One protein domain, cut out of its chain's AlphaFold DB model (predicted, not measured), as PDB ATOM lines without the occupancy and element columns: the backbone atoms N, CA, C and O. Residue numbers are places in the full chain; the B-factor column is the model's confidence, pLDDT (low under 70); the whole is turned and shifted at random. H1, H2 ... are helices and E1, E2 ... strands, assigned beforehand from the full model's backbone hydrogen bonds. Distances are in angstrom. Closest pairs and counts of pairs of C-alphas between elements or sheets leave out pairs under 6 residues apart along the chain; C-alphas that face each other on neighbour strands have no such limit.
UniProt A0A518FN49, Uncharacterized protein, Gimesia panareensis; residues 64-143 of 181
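AT A GLANCE: This is residues 64 to 143 of the 181 residues of an uncharacterized protein of Gimesia panareensis (UniProt A0A518FN49). One long helix, H1, packs with residues 72 to 84 on a two-stranded hairpin, E1 and E2, chiefly on E2; the short helix H2 packs on H1, and long loops make much of the rest. The 80 printed residues hold, in order, H1, E1, E2 and H2, an antiparallel sheet and a mixed class, with under half of the residues in named elements. The whole is compact, radius of gyration of the C-alphas 12.0 A, spanning 38 by 30 by 23 A.

HOW THE PARTS SIT: H1, residues 64 to 84, and E2, residues 109 to 113, have their closest C-alphas at Ala 79 and Val 111, 5.4 A apart. E1, residues 100 to 103, and E2 form an antiparallel hairpin; N 102 and O 110 are within hydrogen-bond range at 2.9 A. H2, residues 138 to 143, touches H1 at residues 69 to 76 alone, closest C-alphas Val 73 and His 139, 5.4 A, at a steep tilt of 46 degrees, opposite ways. In H1 and H2 every O i to N i+4 pair is within hydrogen-bond range.

IN THESE COORDINATES: H1 runs 30.7 A from C-alpha 64 at (43.419, -47.730, -18.895). E1 spans 10.1 A, E2 13.4 A and H2 8.7 A, ending at C-alpha 143 at (37.707, -41.165, -5.441).

THE WHOLE: The C-alphas farthest apart, Glu 64 and Pro 105, are 39.7 A apart. The printed part has no cut; the links H1 to E1 and E2 to H2 are long. pLDDT is under 70 at residues 107, 121 to 127, 136 and 140 to 142.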
ATOM      1  N   GLU A  64      43.602 -48.742 -17.843       70.19
ATOM      2  CA  GLU A  64      43.419 -47.730 -18.895       70.19
ATOM      3  C   GLU A  64      42.445 -46.625 -18.478       70.19
ATOM      4  O   GLU A  64      42.714 -45.438 -18.675       70.19
ATOM      5  N   LEU A  65      41.356 -47.000 -17.799       71.62
ATOM      6  CA  LEU A  65      40.457 -46.038 -17.156       71.62
ATOM      7  C   LEU A  65      41.210 -45.213 -16.104       71.62
ATOM      8  O   LEU A  65      41.035 -44.000 -16.032       71.62
ATOM      9  N   GLY A  66      42.113 -45.841 -15.344       76.38
ATOM     10  CA  GLY A  66      42.968 -45.149 -14.381       76.38
ATOM     11  C   GLY A  66      43.916 -44.127 -15.016       76.38
ATOM     12  O   GLY A  66      44.148 -43.067 -14.430       76.38
ATOM     13  N   ARG A  67      44.437 -44.406 -16.216       81.88
ATOM     14  CA  ARG A  67      45.345 -43.508 -16.943       81.88
ATOM     15  C   ARG A  67      44.633 -42.246 -17.425       81.88
ATOM     16  O   ARG A  67      45.159 -41.149 -17.236       81.88
ATOM     17  N   LEU A  68      43.436 -42.393 -17.992       81.50
ATOM     18  CA  LEU A  68      42.593 -41.259 -18.387       81.50
ATOM     19  C   LEU A  68      42.170 -40.430 -17.171       81.50
ATOM     20  O   LEU A  68      42.351 -39.218 -17.156       81.50
ATOM     21  N   GLU A  69      41.709 -41.076 -16.098       81.75
ATOM     22  CA  GLU A  69      41.345 -40.385 -14.856       81.75
ATOM     23  C   GLU A  69      42.514 -39.583 -14.268       81.75
ATOM     24  O   GLU A  69      42.325 -38.455 -13.812       81.75
ATOM     25  N   TYR A  70      43.727 -40.142 -14.285       85.00
ATOM     26  CA  TYR A  70      44.920 -39.441 -13.819       85.00
ATOM     27  C   TYR A  70      45.211 -38.193 -14.657       85.00
ATOM     28  O   TYR A  70      45.483 -37.132 -14.092       85.00
ATOM     29  N   ARG A  71      45.117 -38.298 -15.989       87.50
ATOM     30  CA  ARG A  71      45.275 -37.150 -16.893       87.50
ATOM     31  C   ARG A  71      44.231 -36.076 -16.599       87.50
ATOM     32  O   ARG A  71      44.616 -34.930 -16.401       87.50
ATOM     33  N   ASN A  72      42.967 -36.448 -16.406       86.06
ATOM     34  CA  ASN A  72      41.909 -35.485 -16.089       86.06
ATOM     35  C   ASN A  72      42.167 -34.750 -14.763       86.06
ATOM     36  O   ASN A  72      42.007 -33.535 -14.659       86.06
ATOM     37  N   VAL A  73      42.608 -35.479 -13.733       86.00
ATOM     38  CA  VAL A  73      42.981 -34.879 -12.442       86.00
ATOM     39  C   VAL A  73      44.185 -33.951 -12.586       86.00
ATOM     40  O   VAL A  73      44.215 -32.890 -11.961       86.00
ATOM     41  N   ARG A  74      45.178 -34.338 -13.390       88.94
ATOM     42  CA  ARG A  74      46.368 -33.525 -13.641       88.94
ATOM     43  C   ARG A  74      46.021 -32.242 -14.394       88.94
ATOM     44  O   ARG A  74      46.466 -31.186 -13.963       88.94
ATOM     45  N   ALA A  75      45.194 -32.320 -15.434       89.38
ATOM     46  CA  ALA A  75      44.727 -31.160 -16.189       89.38
ATOM     47  C   ALA A  75      43.995 -30.163 -15.283       89.38
ATOM     48  O   ALA A  75      44.306 -28.978 -15.298       89.38
ATOM     49  N   PHE A  76      43.112 -30.652 -14.405       88.19
ATOM     50  CA  PHE A  76      42.419 -29.798 -13.437       88.19
ATOM     51  C   PHE A  76      43.388 -29.077 -12.489       88.19
ATOM     52  O   PHE A  76      43.227 -27.888 -12.227       88.19
ATOM     53  N   LYS A  77      44.406 -29.782 -11.977       89.25
ATOM     54  CA  LYS A  77      45.423 -29.170 -11.110       89.25
ATOM     55  C   LYS A  77      46.228 -28.105 -11.850       89.25
ATOM     56  O   LYS A  77      46.369 -27.012 -11.323       89.25
ATOM     57  N   LEU A  78      46.697 -28.400 -13.061       90.31
ATOM     58  CA  LEU A  78      47.427 -27.434 -13.887       90.31
ATOM     59  C   LEU A  78      46.573 -26.194 -14.167       90.31
ATOM     60  O   LEU A  78      47.034 -25.080 -13.953       90.31
ATOM     61  N   ALA A  79      45.299 -26.376 -14.519       88.12
ATOM     62  CA  ALA A  79      44.369 -25.272 -14.734       88.12
ATOM     63  C   ALA A  79      44.198 -24.398 -13.475       88.12
ATOM     64  O   ALA A  79      44.149 -23.172 -13.568       88.12
ATOM     65  N   GLN A  80      44.152 -25.006 -12.281       88.56
ATOM     66  CA  GLN A  80      44.135 -24.260 -11.018       88.56
ATOM     67  C   GLN A  80      45.431 -23.482 -10.779       88.56
ATOM     68  O   GLN A  80      45.361 -22.345 -10.325       88.56
ATOM     69  N   GLN A  81      46.586 -24.060 -11.103       89.50
ATOM     70  CA  GLN A  81      47.882 -23.404 -10.926       89.50
ATOM     71  C   GLN A  81      48.105 -22.255 -11.915       89.50
ATOM     72  O   GLN A  81      48.665 -21.226 -11.551       89.50
ATOM     73  N   ILE A  82      47.613 -22.387 -13.150       88.06
ATOM     74  CA  ILE A  82      47.589 -21.292 -14.130       88.06
ATOM     75  C   ILE A  82      46.678 -20.171 -13.624       88.06
ATOM     76  O   ILE A  82      47.051 -19.002 -13.641       88.06
ATOM     77  N   LYS A  83      45.501 -20.523 -13.090       87.12
ATOM     78  CA  LYS A  83      44.568 -19.554 -12.503       87.12
ATOM     79  C   LYS A  83      45.169 -18.787 -11.318       87.12
ATOM     80  O   LYS A  83      44.859 -17.611 -11.156       87.12
ATOM     81  N   THR A  84      45.978 -19.432 -10.476       86.75
ATOM     82  CA  THR A  84      46.657 -18.775  -9.343       86.75
ATOM     83  C   THR A  84      47.947 -18.056  -9.742       86.75
ATOM     84  O   THR A  84      48.510 -17.344  -8.913       86.75
ATOM     85  N   GLY A  85      48.403 -18.204 -10.990       85.19
ATOM     86  CA  GLY A  85      49.650 -17.622 -11.489       85.19
ATOM     87  C   GLY A  85      50.915 -18.382 -11.077       85.19
ATOM     88  O   GLY A  85      52.013 -17.868 -11.266       85.19
ATOM     89  N   GLU A  86      50.790 -19.591 -10.520       89.88
ATOM     90  CA  GLU A  86      51.933 -20.462 -10.199       89.88
ATOM     91  C   GLU A  86      52.608 -21.026 -11.456       89.88
ATOM     92  O   GLU A  86      53.813 -21.271 -11.458       89.88
ATOM     93  N   LEU A  87      51.825 -21.257 -12.514       89.69
ATOM     94  CA  LEU A  87      52.296 -21.744 -13.808       89.69
ATOM     95  C   LEU A  87      51.965 -20.734 -14.913       89.69
ATOM     96  O   LEU A  87      50.935 -20.059 -14.842       89.69
ATOM     97  N   PRO A  88      52.822 -20.629 -15.940       88.94
ATOM     98  CA  PRO A  88      52.602 -19.705 -17.034       88.94
ATOM     99  C   PRO A  88      51.447 -20.178 -17.931       88.94
ATOM    100  O   PRO A  88      51.149 -21.371 -18.033       88.94
ATOM    101  N   ALA A  89      50.783 -19.222 -18.581       84.12
ATOM    102  CA  ALA A  89      49.599 -19.451 -19.412       84.12
ATOM    103  C   ALA A  89      49.865 -20.295 -20.674       84.12
ATOM    104  O   ALA A  89      48.933 -20.826 -21.267       84.12
ATOM    105  N   ASP A  90      51.125 -20.416 -21.088       87.44
ATOM    106  CA  ASP A  90      51.567 -21.235 -22.218       87.44
ATOM    107  C   ASP A  90      51.804 -22.707 -21.851       87.44
ATOM    108  O   ASP A  90      52.153 -23.498 -22.726       87.44
ATOM    109  N   THR A  91      51.590 -23.081 -20.584       88.50
ATOM    110  CA  THR A  91      51.660 -24.473 -20.130       88.50
ATOM    111  C   THR A  91      50.713 -25.347 -20.950       88.50
ATOM    112  O   THR A  91      49.552 -25.002 -21.165       88.50
ATOM    113  N   GLU A  92      51.196 -26.514 -21.359       90.75
ATOM    114  CA  GLU A  92      50.387 -27.511 -22.052       90.75
ATOM    115  C   GLU A  92      49.655 -28.431 -21.068       90.75
ATOM    116  O   GLU A  92      50.136 -28.768 -19.978       90.75
ATOM    117  N   ASP A  93      48.471 -28.864 -21.470       89.31
ATOM    118  CA  ASP A  93      47.686 -29.867 -20.781       89.31
ATOM    119  C   ASP A  93      48.304 -31.281 -20.951       89.31
ATOM    120  O   ASP A  93      49.263 -31.497 -21.697       89.31
ATOM    121  N   PRO A  94      47.783 -32.308 -20.254       89.25
ATOM    122  CA  PRO A  94      48.289 -33.680 -20.361       89.25
ATOM    123  C   PRO A  94      48.128 -34.351 -21.735       89.25
ATOM    124  O   PRO A  94      48.589 -35.489 -21.892       89.25
ATOM    125  N   TRP A  95      47.453 -33.701 -22.685       87.81
ATOM    126  CA  TRP A  95      47.269 -34.143 -24.066       87.81
ATOM    127  C   TRP A  95      48.100 -33.322 -25.065       87.81
ATOM    128  O   TRP A  95      48.071 -33.638 -26.252       87.81
ATOM    129  N   GLY A  96      48.903 -32.361 -24.591       86.62
ATOM    130  CA  GLY A  96      49.800 -31.542 -25.412       86.62
ATOM    131  C   GLY A  96      49.122 -30.323 -26.035       86.62
ATOM    132  O   GLY A  96      49.566 -29.838 -27.072       86.62
ATOM    133  N   GLN A  97      48.019 -29.853 -25.454       87.81
ATOM    134  CA  GLN A  97      47.255 -28.711 -25.948       87.81
ATOM    135  C   GLN A  97      47.332 -27.536 -24.981       87.81
ATOM    136  O   GLN A  97      47.529 -27.709 -23.782       87.81
ATOM    137  N   LYS A  98      47.169 -26.314 -25.488       88.38
ATOM    138  CA  LYS A  98      47.152 -25.118 -24.639       88.38
ATOM    139  C   LYS A  98      45.822 -25.002 -23.903       88.38
ATOM    140  O   LYS A  98      44.777 -25.326 -24.459       88.38
ATOM    141  N   PHE A  99      45.869 -24.497 -22.673       87.44
ATOM    142  CA  PHE A  99      44.653 -24.165 -21.936       87.44
ATOM    143  C   PHE A  99      43.966 -22.938 -22.542       87.44
ATOM    144  O   PHE A  99      44.626 -21.959 -22.892       87.44
ATOM    145  N   ASP A 100      42.637 -22.973 -22.594       87.00
ATOM    146  CA  ASP A 100      41.823 -21.797 -22.881       87.00
ATOM    147  C   ASP A 100      41.621 -20.988 -21.595       87.00
ATOM    148  O   ASP A 100      41.272 -21.536 -20.542       87.00
ATOM    149  N   ILE A 101      41.878 -19.683 -21.665       86.81
ATOM    150  CA  ILE A 101      41.828 -18.771 -20.521       86.81
ATOM    151  C   ILE A 101      40.829 -17.670 -20.836       86.81
ATOM    152  O   ILE A 101      41.097 -16.760 -21.619       86.81
ATOM    153  N   GLN A 102      39.686 -17.725 -20.162       85.69
ATOM    154  CA  GLN A 102      38.632 -16.734 -20.298       85.69
ATOM    155  C   GLN A 102      38.596 -15.827 -19.070       85.69
ATOM    156  O   GLN A 102      38.499 -16.280 -17.922       85.69
ATOM    157  N   TYR A 103      38.646 -14.521 -19.319       83.12
ATOM    158  CA  TYR A 103      38.492 -13.496 -18.295       83.12
ATOM    159  C   TYR A 103      37.036 -13.052 -18.251       83.12
ATOM    160  O   TYR A 103      36.525 -12.418 -19.172       83.12
ATOM    161  N   THR A 104      36.352 -13.407 -17.168       77.06
ATOM    162  CA  THR A 104      34.954 -13.019 -16.962       77.06
ATOM    163  C   THR A 104      34.907 -11.565 -16.463       77.06
ATOM    164  O   THR A 104      35.787 -11.181 -15.687       77.06
ATOM    165  N   PRO A 105      33.882 -10.754 -16.805       72.31
ATOM    166  CA  PRO A 105      33.772  -9.351 -16.368       72.31
ATOM    167  C   PRO A 105      33.816  -9.140 -14.846       72.31
ATOM    168  O   PRO A 105      34.151  -8.062 -14.369       72.31
ATOM    169  N   SER A 106      33.512 -10.182 -14.070       73.81
ATOM    170  CA  SER A 106      33.618 -10.237 -12.608       73.81
ATOM    171  C   SER A 106      35.045 -10.477 -12.086       73.81
ATOM    172  O   SER A 106      35.219 -10.810 -10.916       73.81
ATOM    173  N   ASN A 107      36.065 -10.332 -12.938       66.44
ATOM    174  CA  ASN A 107      37.472 -10.615 -12.643       66.44
ATOM    175  C   ASN A 107      37.741 -12.090 -12.273       66.44
ATOM    176  O   ASN A 107      38.741 -12.434 -11.643       66.44
ATOM    177  N   VAL A 108      36.831 -12.986 -12.666       73.75
ATOM    178  CA  VAL A 108      36.992 -14.430 -12.494       73.75
ATOM    179  C   VAL A 108      37.723 -14.977 -13.713       73.75
ATOM    180  O   VAL A 108      37.211 -14.932 -14.830       73.75
ATOM    181  N   THR A 109      38.922 -15.514 -13.490       82.81
ATOM    182  CA  THR A 109      39.655 -16.267 -14.513       82.81
ATOM    183  C   THR A 109      39.145 -17.705 -14.535       82.81
ATOM    184  O   THR A 109      39.151 -18.395 -13.503       82.81
ATOM    185  N   VAL A 110      38.681 -18.144 -15.702       84.25
ATOM    186  CA  VAL A 110      38.286 -19.525 -15.973       84.25
ATOM    187  C   VAL A 110      39.321 -20.119 -16.911       84.25
ATOM    188  O   VAL A 110      39.455 -19.686 -18.049       84.25
ATOM    189  N   VAL A 111      40.068 -21.094 -16.402       86.00
ATOM    190  CA  VAL A 111      41.008 -21.893 -17.192       86.00
ATOM    191  C   VAL A 111      40.356 -23.231 -17.523       86.00
ATOM    192  O   VAL A 111      39.825 -23.884 -16.610       86.00
ATOM    193  N   THR A 112      40.406 -23.617 -18.797       87.56
ATOM    194  CA  THR A 112      39.768 -24.814 -19.357       87.56
ATOM    195  C   THR A 112      40.771 -25.622 -20.179       87.56
ATOM    196  O   THR A 112      41.542 -25.069 -20.953       87.56
ATOM    197  N   SER A 113      40.762 -26.941 -20.004       86.75
ATOM    198  CA  SER A 113      41.453 -27.905 -20.870       86.75
ATOM    199  C   SER A 113      40.411 -28.639 -21.707       86.75
ATOM    200  O   SER A 113      39.473 -29.183 -21.119       86.75
ATOM    201  N   HIS A 114      40.628 -28.726 -23.018       85.25
ATOM    202  CA  HIS A 114      39.725 -29.395 -23.965       85.25
ATOM    203  C   HIS A 114      39.862 -30.927 -23.997       85.25
ATOM    204  O   HIS A 114      39.266 -31.610 -24.830       85.25
ATOM    205  N   GLY A 115      40.688 -31.481 -23.107       83.75
ATOM    206  CA  GLY A 115      40.772 -32.918 -22.910       83.75
ATOM    207  C   GLY A 115      41.371 -33.643 -24.113       83.75
ATOM    208  O   GLY A 115      42.242 -33.140 -24.819       83.75
ATOM    209  N   SER A 116      40.922 -34.875 -24.336       80.62
ATOM    210  CA  SER A 116      41.418 -35.696 -25.444       80.62
ATOM    211  C   SER A 116      40.887 -35.271 -26.807       80.62
ATOM    212  O   SER A 116      41.561 -35.526 -27.804       80.62
ATOM    213  N   ASN A 117      39.693 -34.680 -26.856       77.50
ATOM    214  CA  ASN A 117      39.054 -34.286 -28.110       77.50
ATOM    215  C   ASN A 117      39.629 -32.979 -28.655       77.50
ATOM    216  O   ASN A 117      39.644 -32.760 -29.864       77.50
ATOM    217  N   GLY A 118      40.143 -32.133 -27.766       71.25
ATOM    218  CA  GLY A 118      40.857 -30.914 -28.104       71.25
ATOM    219  C   GLY A 118      40.034 -29.782 -28.685       71.25
ATOM    220  O   GLY A 118      40.586 -28.784 -29.144       71.25
ATOM    221  N   ALA A 119      38.717 -29.927 -28.652       73.12
ATOM    222  CA  ALA A 119      37.784 -28.877 -28.990       73.12
ATOM    223  C   ALA A 119      36.536 -29.024 -28.124       73.12
ATOM    224  O   ALA A 119      35.970 -30.112 -28.030       73.12
ATOM    225  N   SER A 120      36.087 -27.908 -27.555       70.44
ATOM    226  CA  SER A 120      34.748 -27.801 -26.978       70.44
ATOM    227  C   SER A 120      33.734 -27.424 -28.067       70.44
ATOM    228  O   SER A 120      34.071 -26.663 -28.981       70.44
ATOM    229  N   PRO A 121      32.485 -27.911 -27.999       69.69
ATOM    230  CA  PRO A 121      31.412 -27.427 -28.857       69.69
ATOM    231  C   PRO A 121      31.132 -25.935 -28.608       69.69
ATOM    232  O   PRO A 121      31.297 -25.427 -27.503       69.69
ATOM    233  N   ALA A 122      30.662 -25.225 -29.638       61.06
ATOM    234  CA  ALA A 122      30.402 -23.781 -29.559       61.06
ATOM    235  C   ALA A 122      29.371 -23.397 -28.475       61.06
ATOM    236  O   ALA A 122      29.419 -22.290 -27.942       61.06
ATOM    237  N   ASP A 123      28.476 -24.327 -28.129       59.81
ATOM    238  CA  ASP A 123      27.371 -24.112 -27.193       59.81
ATOM    239  C   ASP A 123      27.694 -24.517 -25.740       59.81
ATOM    240  O   ASP A 123      26.813 -24.458 -24.878       59.81
ATOM    241  N   GLY A 124      28.933 -24.924 -25.424       65.62
ATOM    242  CA  GLY A 124      29.327 -25.180 -24.035       65.62
ATOM    243  C   GLY A 124      30.444 -26.200 -23.836       65.62
ATOM    244  O   GLY A 124      31.247 -26.464 -24.720       65.62
ATOM    245  N   PHE A 125      30.493 -26.762 -22.626       66.75
ATOM    246  CA  PHE A 125      31.475 -27.773 -22.234       66.75
ATOM    247  C   PHE A 125      30.995 -29.181 -22.617       66.75
ATOM    248  O   PHE A 125      29.854 -29.540 -22.313       66.75
ATOM    249  N   ASP A 126      31.867 -29.988 -23.218       68.56
ATOM    250  CA  ASP A 126      31.654 -31.424 -23.411       68.56
ATOM    251  C   ASP A 126      32.093 -32.228 -22.169       68.56
ATOM    252  O   ASP A 126      32.624 -31.720 -21.179       68.56
ATOM    253  N   SER A 127      31.817 -33.526 -22.196       67.62
ATOM    254  CA  SER A 127      32.058 -34.486 -21.127       67.62
ATOM    255  C   SER A 127      33.533 -34.705 -20.768       67.62
ATOM    256  O   SER A 127      33.801 -35.219 -19.673       67.62
ATOM    257  N   ASP A 128      34.473 -34.329 -21.638       71.38
ATOM    258  CA  ASP A 128      35.920 -34.409 -21.416       71.38
ATOM    259  C   ASP A 128      36.591 -33.059 -21.127       71.38
ATOM    260  O   ASP A 128      37.756 -33.048 -20.715       71.38
ATOM    261  N   ASP A 129      35.851 -31.955 -21.230       77.12
ATOM    262  CA  ASP A 129      36.349 -30.635 -20.861       77.12
ATOM    263  C   ASP A 129      36.570 -30.527 -19.356       77.12
ATOM    264  O   ASP A 129      35.773 -30.983 -18.531       77.12
ATOM    265  N   ILE A 130      37.672 -29.891 -18.969       81.50
ATOM    266  CA  ILE A 130      38.077 -29.769 -17.570       81.50
ATOM    267  C   ILE A 130      38.318 -28.304 -17.264       81.50
ATOM    268  O   ILE A 130      39.349 -27.742 -17.631       81.50
ATOM    269  N   SER A 131      37.377 -27.695 -16.545       82.06
ATOM    270  CA  SER A 131      37.448 -26.284 -16.177       82.06
ATOM    271  C   SER A 131      37.603 -26.075 -14.672       82.06
ATOM    272  O   SER A 131      37.116 -26.837 -13.832       82.06
ATOM    273  N   THR A 132      38.266 -24.978 -14.315       80.94
ATOM    274  CA  THR A 132      38.395 -24.525 -12.916       80.94
ATOM    275  C   THR A 132      37.070 -24.104 -12.269       80.94
ATOM    276  O   THR A 132      37.022 -23.946 -11.049       80.94
ATOM    277  N   SER A 133      36.004 -23.924 -13.054       79.00
ATOM    278  CA  SER A 133      34.657 -23.572 -12.588       79.00
ATOM    279  C   SER A 133      33.748 -24.789 -12.374       79.00
ATOM    280  O   SER A 133      32.598 -24.627 -11.961       79.00
ATOM    281  N   MET A 134      34.240 -26.015 -12.600       75.56
ATOM    282  CA  MET A 134      33.456 -27.235 -12.394       75.56
ATOM    283  C   MET A 134      33.000 -27.405 -10.937       75.56
ATOM    284  O   MET A 134      33.809 -27.481 -10.011       75.56
ATOM    285  N   SER A 135      31.690 -27.591 -10.746       72.25
ATOM    286  CA  SER A 135      31.082 -27.897  -9.442       72.25
ATOM    287  C   SER A 135      31.480 -29.278  -8.903       72.25
ATOM    288  O   SER A 135      31.574 -29.479  -7.691       72.25
ATOM    289  N   ASN A 136      31.752 -30.232  -9.801       69.75
ATOM    290  CA  ASN A 136      32.194 -31.589  -9.483       69.75
ATOM    291  C   ASN A 136      33.530 -31.905 -10.171       69.75
ATOM    292  O   ASN A 136      33.543 -32.470 -11.264       69.75
ATOM    293  N   PRO A 137      34.666 -31.586  -9.533       72.69
ATOM    294  CA  PRO A 137      35.971 -31.782 -10.141       72.69
ATOM    295  C   PRO A 137      36.336 -33.275 -10.258       72.69
ATOM    296  O   PRO A 137      35.935 -34.091  -9.412       72.69
ATOM    297  N   PRO A 138      37.151 -33.653 -11.262       73.12
ATOM    298  CA  PRO A 138      37.426 -35.051 -11.603       73.12
ATOM    299  C   PRO A 138      38.007 -35.852 -10.429       73.12
ATOM    300  O   PRO A 138      37.612 -36.993 -10.194       73.12
ATOM    301  N   HIS A 139      38.850 -35.234  -9.594       71.69
ATOM    302  CA  HIS A 139      39.463 -35.898  -8.439       71.69
ATOM    303  C   HIS A 139      38.443 -36.384  -7.393       71.69
ATOM    304  O   HIS A 139      38.662 -37.408  -6.741       71.69
ATOM    305  N   LYS A 140      37.318 -35.674  -7.232       67.81
ATOM    306  CA  LYS A 140      36.270 -36.026  -6.265       67.81
ATOM    307  C   LYS A 140      35.412 -37.177  -6.790       67.81
ATOM    308  O   LYS A 140      35.131 -38.115  -6.044       67.81
ATOM    309  N   ARG A 141      35.071 -37.145  -8.084       65.94
ATOM    310  CA  ARG A 141      34.276 -38.178  -8.771       65.94
ATOM    311  C   ARG A 141      35.008 -39.521  -8.846       65.94
ATOM    312  O   ARG A 141      34.412 -40.567  -8.599       65.94
ATOM    313  N   THR A 142      36.307 -39.502  -9.134       68.62
ATOM    314  CA  THR A 142      37.114 -40.726  -9.224       68.62
ATOM    315  C   THR A 142      37.293 -41.404  -7.864       68.62
ATOM    316  O   THR A 142      37.239 -42.632  -7.767       68.62
ATOM    317  N   ARG A 143      37.473 -40.623  -6.789       72.69
ATOM    318  CA  ARG A 143      37.707 -41.165  -5.441       72.69
ATOM    319  C   ARG A 143      36.504 -41.949  -4.916       72.69
ATOM    320  O   ARG A 143      36.683 -43.064  -4.430       72.69
TER     321      ARG A 143